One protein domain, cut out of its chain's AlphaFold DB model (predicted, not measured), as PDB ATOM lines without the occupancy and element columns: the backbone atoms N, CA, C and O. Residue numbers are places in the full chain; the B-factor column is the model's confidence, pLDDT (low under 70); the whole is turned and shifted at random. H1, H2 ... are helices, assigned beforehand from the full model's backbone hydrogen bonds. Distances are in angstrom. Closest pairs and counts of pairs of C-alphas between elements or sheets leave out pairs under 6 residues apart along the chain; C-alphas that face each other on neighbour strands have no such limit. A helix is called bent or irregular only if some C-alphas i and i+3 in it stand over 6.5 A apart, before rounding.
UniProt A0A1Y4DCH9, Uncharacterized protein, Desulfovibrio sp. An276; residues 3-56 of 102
ATOM      1  N   VAL A   3       5.649 -23.122  36.874       87.62
ATOM      2  CA  VAL A   3       5.655 -23.828  35.577       87.62
ATOM      3  C   VAL A   3       4.337 -24.570  35.344       87.62
ATOM      4  O   VAL A   3       3.623 -24.900  36.297       87.62
ATOM      5  N   ARG A   4       4.014 -24.821  34.075       86.31
ATOM      6  CA  ARG A   4       2.777 -25.486  33.669       86.31
ATOM      7  C   ARG A   4       2.625 -26.861  34.336       86.31
ATOM      8  O   ARG A   4       3.580 -27.630  34.453       86.31
ATOM      9  N   LEU A   5       1.392 -27.178  34.731       85.00
ATOM     10  CA  LEU A   5       1.061 -28.495  35.267       85.00
ATOM     11  C   LEU A   5       1.267 -29.586  34.206       85.00
ATOM     12  O   LEU A   5       0.919 -29.415  33.037       85.00
ATOM     13  N   GLY A   6       1.801 -30.728  34.624       85.56
ATOM     14  CA  GLY A   6       2.167 -31.849  33.759       85.56
ATOM     15  C   GLY A   6       3.631 -31.855  33.321       85.56
ATOM     16  O   GLY A   6       4.076 -32.849  32.745       85.56
ATOM     17  N   ASP A   7       4.401 -30.797  33.606       82.88
ATOM     18  CA  ASP A   7       5.838 -30.760  33.306       82.88
ATOM     19  C   ASP A   7       6.653 -31.591  34.308       82.88
ATOM     20  O   ASP A   7       7.639 -32.234  33.935       82.88
ATOM     21  N   THR A   8       6.249 -31.603  35.584       85.50
ATOM     22  CA  THR A   8       6.888 -32.424  36.621       85.50
ATOM     23  C   THR A   8       5.861 -32.937  37.624       85.50
ATOM     24  O   THR A   8       5.125 -32.150  38.217       85.50
ATOM     25  N   GLU A   9       5.897 -34.237  37.915       90.50
ATOM     26  CA  GLU A   9       5.011 -34.866  38.906       90.50
ATOM     27  C   GLU A   9       5.158 -34.244  40.308       90.50
ATOM     28  O   GLU A   9       4.183 -34.111  41.044       90.50
ATOM     29  N   ILE A  10       6.369 -33.814  40.679       91.38
ATOM     30  CA  ILE A  10       6.630 -33.213  41.996       91.38
ATOM     31  C   ILE A  10       5.889 -31.877  42.144       91.38
ATOM     32  O   ILE A  10       5.221 -31.658  43.155       91.38
ATOM     33  N   LEU A  11       5.979 -30.995  41.144       90.19
ATOM     34  CA  LEU A  11       5.286 -29.706  41.186       90.19
ATOM     35  C   LEU A  11       3.774 -29.856  41.015       90.19
ATOM     36  O   LEU A  11       3.032 -29.086  41.617       90.19
ATOM     37  N   ASP A  12       3.318 -30.866  40.275       92.06
ATOM     38  CA  ASP A  12       1.891 -31.169  40.151       92.06
ATOM     39  C   ASP A  12       1.294 -31.576  41.500       92.06
ATOM     40  O   ASP A  12       0.267 -31.036  41.920       92.06
ATOM     41  N   ASN A  13       1.976 -32.474  42.218       93.69
ATOM     42  CA  ASN A  13       1.577 -32.887  43.560       93.69
ATOM     43  C   ASN A  13       1.610 -31.705  44.535       93.69
ATOM     44  O   ASN A  13       0.668 -31.511  45.299       93.69
ATOM     45  N   PHE A  14       2.647 -30.868  44.464       93.00
ATOM     46  CA  PHE A  14       2.743 -29.664  45.286       93.00
ATOM     47  C   PHE A  14       1.596 -28.676  45.016       93.00
ATOM     48  O   PHE A  14       0.980 -28.167  45.952       93.00
ATOM     49  N   ALA A  15       1.256 -28.434  43.748       92.69
ATOM     50  CA  ALA A  15       0.137 -27.575  43.370       92.69
ATOM     51  C   ALA A  15      -1.216 -28.144  43.823       92.69
ATOM     52  O   ALA A  15      -2.110 -27.378  44.188       92.69
ATOM     53  N   ALA A  16      -1.377 -29.470  43.802       93.75
ATOM     54  CA  ALA A  16      -2.566 -30.136  44.321       93.75
ATOM     55  C   ALA A  16      -2.699 -29.940  45.839       93.75
ATOM     56  O   ALA A  16      -3.750 -29.483  46.287       93.75
ATOM     57  N   SER A  17      -1.626 -30.178  46.606       93.75
ATOM     58  CA  SER A  17      -1.600 -29.942  48.057       93.75
ATOM     59  C   SER A  17      -1.878 -28.480  48.408       93.75
ATOM     60  O   SER A  17      -2.709 -28.207  49.268       93.75
ATOM     61  N   LEU A  18      -1.275 -27.524  47.690       92.88
ATOM     62  CA  LEU A  18      -1.552 -26.098  47.886       92.88
ATOM     63  C   LEU A  18      -3.033 -25.758  47.684       92.88
ATOM     64  O   LEU A  18      -3.593 -25.004  48.469       92.88
ATOM     65  N   LYS A  19      -3.679 -26.308  46.648       93.31
ATOM     66  CA  LYS A  19      -5.106 -26.059  46.387       93.31
ATOM     67  C   LYS A  19      -6.014 -26.676  47.450       93.31
ATOM     68  O   LYS A  19      -7.071 -26.116  47.728       93.31
ATOM     69  N   GLU A  20      -5.633 -27.824  48.005       94.75
ATOM     70  CA  GLU A  20      -6.394 -28.511  49.052       94.75
ATOM     71  C   GLU A  20      -6.261 -27.807  50.410       94.75
ATOM     72  O   GLU A  20      -7.262 -27.562  51.082       94.75
ATOM     73  N   GLU A  21      -5.039 -27.438  50.794       94.44
ATOM     74  CA  GLU A  21      -4.726 -26.855  52.105       94.44
ATOM     75  C   GLU A  21      -4.952 -25.335  52.151       94.44
ATOM     76  O   GLU A  21      -5.267 -24.774  53.206       94.44
ATOM     77  N   HIS A  22      -4.825 -24.657  51.006       93.94
ATOM     78  CA  HIS A  22      -4.891 -23.202  50.871       93.94
ATOM     79  C   HIS A  22      -5.727 -22.777  49.646       93.94
ATOM     80  O   HIS A  22      -5.191 -22.226  48.680       93.94
ATOM     81  N   PRO A  23      -7.059 -22.970  49.678       93.62
ATOM     82  CA  PRO A  23      -7.939 -22.731  48.527       93.62
ATOM     83  C   PRO A  23      -7.985 -21.269  48.049       93.62
ATOM     84  O   PRO A  23      -8.388 -21.011  46.916       93.62
ATOM     85  N   ASP A  24      -7.559 -20.320  48.885       95.50
ATOM     86  CA  ASP A  24      -7.486 -18.897  48.536       95.50
ATOM     87  C   ASP A  24      -6.268 -18.556  47.652       95.50
ATOM     88  O   ASP A  24      -6.185 -17.456  47.103       95.50
ATOM     89  N   ILE A  25      -5.311 -19.481  47.491       92.81
ATOM     90  CA  ILE A  25      -4.142 -19.286  46.629       92.81
ATOM     91  C   ILE A  25      -4.522 -19.569  45.172       92.81
ATOM     92  O   ILE A  25      -4.776 -20.707  44.774       92.81
ATOM     93  N   ALA A  26      -4.480 -18.529  44.339       92.56
ATOM     94  CA  ALA A  26      -4.603 -18.665  42.893       92.56
ATOM     95  C   ALA A  26      -3.254 -19.054  42.262       92.56
ATOM     96  O   ALA A  26      -2.254 -18.344  42.389       92.56
ATOM     97  N   ILE A  27      -3.231 -20.182  41.551       92.31
ATOM     98  CA  ILE A  27      -2.053 -20.643  40.815       92.31
ATOM     99  C   ILE A  27      -2.171 -20.214  39.351       92.31
ATOM    100  O   ILE A  27      -3.034 -20.702  38.625       92.31
ATOM    101  N   GLU A  28      -1.272 -19.326  38.924       91.69
ATOM    102  CA  GLU A  28      -1.061 -18.978  37.514       91.69
ATOM    103  C   GLU A  28       0.088 -19.798  36.915       91.69
ATOM    104  O   GLU A  28       1.159 -19.904  37.520       91.69
ATOM    105  N   GLU A  29      -0.123 -20.350  35.722       90.06
ATOM    106  CA  GLU A  29       0.909 -21.066  34.968       90.06
ATOM    107  C   GLU A  29       1.785 -20.092  34.170       90.06
ATOM    108  O   GLU A  29       1.294 -19.109  33.609       90.06
ATOM    109  N   THR A  30       3.077 -20.392  34.087       87.31
ATOM    110  CA  THR A  30       4.039 -19.734  33.198       87.31
ATOM    111  C   THR A  30       4.471 -20.684  32.089       87.31
ATOM    112  O   THR A  30       4.194 -21.887  32.131       87.31
ATOM    113  N   ASP A  31       5.216 -20.160  31.120       79.12
ATOM    114  CA  ASP A  31       5.944 -21.004  30.180       79.12
ATOM    115  C   ASP A  31       7.057 -21.801  30.883       79.12
ATOM    116  O   ASP A  31       7.410 -21.554  32.042       79.12
ATOM    117  N   TYR A  32       7.592 -22.792  30.164       68.31
ATOM    118  CA  TYR A  32       8.522 -23.794  30.694       68.31
ATOM    119  C   TYR A  32       9.854 -23.207  31.196       68.31
ATOM    120  O   TYR A  32      10.462 -23.746  32.119       68.31
ATOM    121  N   TYR A  33      10.335 -22.113  30.598       74.06
ATOM    122  CA  TYR A  33      11.625 -21.513  30.943       74.06
ATOM    123  C   TYR A  33      11.437 -20.191  31.680       74.06
ATOM    124  O   TYR A  33      10.754 -19.299  31.190       74.06
ATOM    125  N   TYR A  34      12.112 -20.044  32.823       82.88
ATOM    126  CA  TYR A  34      12.219 -18.755  33.506       82.88
ATOM    127  C   TYR A  34      13.252 -17.892  32.802       82.88
ATOM    128  O   TYR A  34      14.462 -18.042  32.983       82.88
ATOM    129  N   ASP A  35      12.749 -16.991  31.978       85.00
ATOM    130  CA  ASP A  35      13.506 -15.936  31.339       85.00
ATOM    131  C   ASP A  35      13.069 -14.558  31.852       85.00
ATOM    132  O   ASP A  35      12.220 -14.416  32.737       85.00
ATOM    133  N   VAL A  36      13.685 -13.517  31.297       85.56
ATOM    134  CA  VAL A  36      13.395 -12.126  31.665       85.56
ATOM    135  C   VAL A  36      11.923 -11.775  31.431       85.56
ATOM    136  O   VAL A  36      11.361 -10.995  32.194       85.56
ATOM    137  N   GLU A  37      11.280 -12.351  30.414       88.19
ATOM    138  CA  GLU A  37       9.869 -12.093  30.123       88.19
ATOM    139  C   GLU A  37       8.963 -12.669  31.214       88.19
ATOM    140  O   GLU A  37       8.078 -11.969  31.706       88.19
ATOM    141  N   THR A  38       9.260 -13.879  31.689       89.06
ATOM    142  CA  THR A  38       8.546 -14.492  32.817       89.06
ATOM    143  C   THR A  38       8.656 -13.646  34.089       89.06
ATOM    144  O   THR A  38       7.650 -13.400  34.760       89.06
ATOM    145  N   PHE A  39       9.853 -13.138  34.410       89.00
ATOM    146  CA  PHE A  39      10.041 -12.253  35.567       89.00
ATOM    147  C   PHE A  39       9.298 -10.921  35.411       89.00
ATOM    148  O   PHE A  39       8.654 -10.469  36.357       89.00
ATOM    149  N   ASN A  40       9.334 -10.317  34.221       89.19
ATOM    150  CA  ASN A  40       8.614  -9.074  33.947       89.19
ATOM    151  C   ASN A  40       7.096  -9.263  34.048       89.19
ATOM    152  O   ASN A  40       6.415  -8.410  34.606       89.19
ATOM    153  N   MET A  41       6.551 -10.378  33.552       90.44
ATOM    154  CA  MET A  41       5.126 -10.681  33.712       90.44
ATOM    155  C   MET A  41       4.736 -10.851  35.181       90.44
ATOM    156  O   MET A  41       3.670 -10.389  35.584       90.44
ATOM    157  N   CYS A  42       5.588 -11.502  35.976       91.12
ATOM    158  CA  CYS A  42       5.363 -11.671  37.407       91.12
ATOM    159  C   CYS A  42       5.280 -10.321  38.132       91.12
ATOM    160  O   CYS A  42       4.396 -10.133  38.965       91.12
ATOM    161  N   GLU A  43       6.166  -9.384  37.785       90.25
ATOM    162  CA  GLU A  43       6.170  -8.024  38.332       90.25
ATOM    163  C   GLU A  43       4.922  -7.241  37.902       90.25
ATOM    164  O   GLU A  43       4.192  -6.746  38.757       90.25
ATOM    165  N   GLN A  44       4.600  -7.234  36.606       92.06
ATOM    166  CA  GLN A  44       3.446  -6.506  36.062       92.06
ATOM    167  C   GLN A  44       2.100  -6.988  36.611       92.06
ATOM    168  O   GLN A  44       1.150  -6.210  36.687       92.06
ATOM    169  N   ARG A  45       1.994  -8.280  36.938       91.88
ATOM    170  CA  ARG A  45       0.779  -8.880  37.506       91.88
ATOM    171  C   ARG A  45       0.782  -8.917  39.032       91.88
ATOM    172  O   ARG A  45      -0.128  -9.505  39.606       91.88
ATOM    173  N   GLU A  46       1.796  -8.342  39.677       91.19
ATOM    174  CA  GLU A  46       1.939  -8.314  41.137       91.19
ATOM    175  C   GLU A  46       1.859  -9.719  41.771       91.19
ATOM    176  O   GLU A  46       1.295  -9.933  42.844       91.19
ATOM    177  N   CYS A  47       2.425 -10.707  41.079       91.94
ATOM    178  CA  CYS A  47       2.436 -12.103  41.494       91.94
ATOM    179  C   CYS A  47       3.745 -12.458  42.209       91.94
ATOM    180  O   CYS A  47       4.778 -11.821  42.011       91.94
ATOM    181  N   VAL A  48       3.736 -13.556  42.967       92.69
ATOM    182  CA  VAL A  48       4.970 -14.255  43.361       92.69
ATOM    183  C   VAL A  48       5.261 -15.400  42.391       92.69
ATOM    184  O   VAL A  48       4.346 -16.126  41.989       92.69
ATOM    185  N   LEU A  49       6.530 -15.581  42.024       92.62
ATOM    186  CA  LEU A  49       6.999 -16.689  41.190       92.62
ATOM    187  C   LEU A  49       7.666 -17.750  42.067       92.62
ATOM    188  O   LEU A  49       8.620 -17.454  42.787       92.62
ATOM    189  N   LEU A  50       7.181 -18.989  41.990       92.00
ATOM    190  CA  LEU A  50       7.852 -20.129  42.601       92.00
ATOM    191  C   LEU A  50       9.188 -20.354  41.882       92.00
ATOM    192  O   LEU A  50       9.213 -20.543  40.673       92.00
ATOM    193  N   THR A  51      10.299 -20.325  42.613       89.75
ATOM    194  CA  THR A  51      11.648 -20.501  42.054       89.75
ATOM    195  C   THR A  51      12.447 -21.502  42.880       89.75
ATOM    196  O   THR A  51      12.117 -21.777  44.033       89.75
ATOM    197  N   LEU A  52      13.496 -22.079  42.284       88.38
ATOM    198  CA  LEU A  52      14.433 -22.934  43.016       88.38
ATOM    199  C   LEU A  52      15.373 -22.076  43.862       88.38
ATOM    200  O   LEU A  52      15.765 -20.992  43.437       88.38
ATOM    201  N   GLU A  53      15.839 -22.610  44.990       87.25
ATOM    202  CA  GLU A  53      16.807 -21.924  45.859       87.25
ATOM    203  C   GLU A  53      18.077 -21.483  45.111       87.25
ATOM    204  O   GLU A  53      18.646 -20.444  45.421       87.25
ATOM    205  N   ALA A  54      18.483 -22.205  44.062       84.44
ATOM    206  CA  ALA A  54      19.617 -21.832  43.213       84.44
ATOM    207  C   ALA A  54      19.474 -20.454  42.525       84.44
ATOM    208  O   ALA A  54      20.467 -19.913  42.046       84.44
ATOM    209  N   TRP A  55      18.261 -19.890  42.464       85.62
ATOM    210  CA  TRP A  55      17.990 -18.543  41.947       85.62
ATOM    211  C   TRP A  55      18.110 -17.450  43.010       85.62
ATOM    212  O   TRP A  55      18.018 -16.262  42.691       85.62
ATOM    213  N   LYS A  56      18.321 -17.825  44.273       89.12
ATOM    214  CA  LYS A  56      18.554 -16.871  45.348       89.12
ATOM    215  C   LYS A  56      19.772 -16.011  45.020       89.12
ATOM    216  O   LYS A  56      20.824 -16.516  44.638       89.12
TER     217      LYS A  56
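This is residues 3 to 56 of the 102 residues of an uncharacterized protein of Desulfovibrio sp. An276 (UniProt A0A1Y4DCH9). Two separate helices, H1 and H2, lie at opposite ends of the longest axis, pointing nearly the same way, with a long stretch of chain, residues 22 to 35, running between the two ends. After H2, residues 45 to 56 turn back, pass through the space between the helices and end away from both. The printed part has 54 residues, with two named helices in the order H1, H2 and no named strand; the class is all helix, though under half of the residues, 22 of the 54, are in named elements. It is only just compact, close to loose, with a radius of gyration of the C-alphas of 11.7 A and spans of 30 by 22 by 20 A.

Residues 3 to 8 come before H1, with C-alpha 3 at (5.655, -23.828, 35.577). H1 is residues 9 to 21, 18.3 A from first to last C-alpha, and begins with C-alpha 9 at (5.011, -34.866, 38.906). H2 is residues 36 to 44, 12.2 A long by the same measure, and ends with C-alpha 44 at (3.446, -6.506, 36.062). Neither helix is bent.

H1 and H2 are apart, with no C-alpha of one within 8 A of the other. A long link of 14 residues, 22 to 35, joins them. Residues 29 and 30 in this link are a short strand run. In H1 and H2 every O i to N i+4 pair is within hydrogen-bond range.

The C-alphas of Glu 21 and Val 36, where H1 ends and H2 begins, are the two farthest apart in the domain, at 31.0 A. The C-alphas of Val 3 and Lys 56, the first and last printed residues, are 17.6 A apart. The printed part has no cut. Its mean pLDDT is 89.3, and one residue, Tyr 32, is under 70.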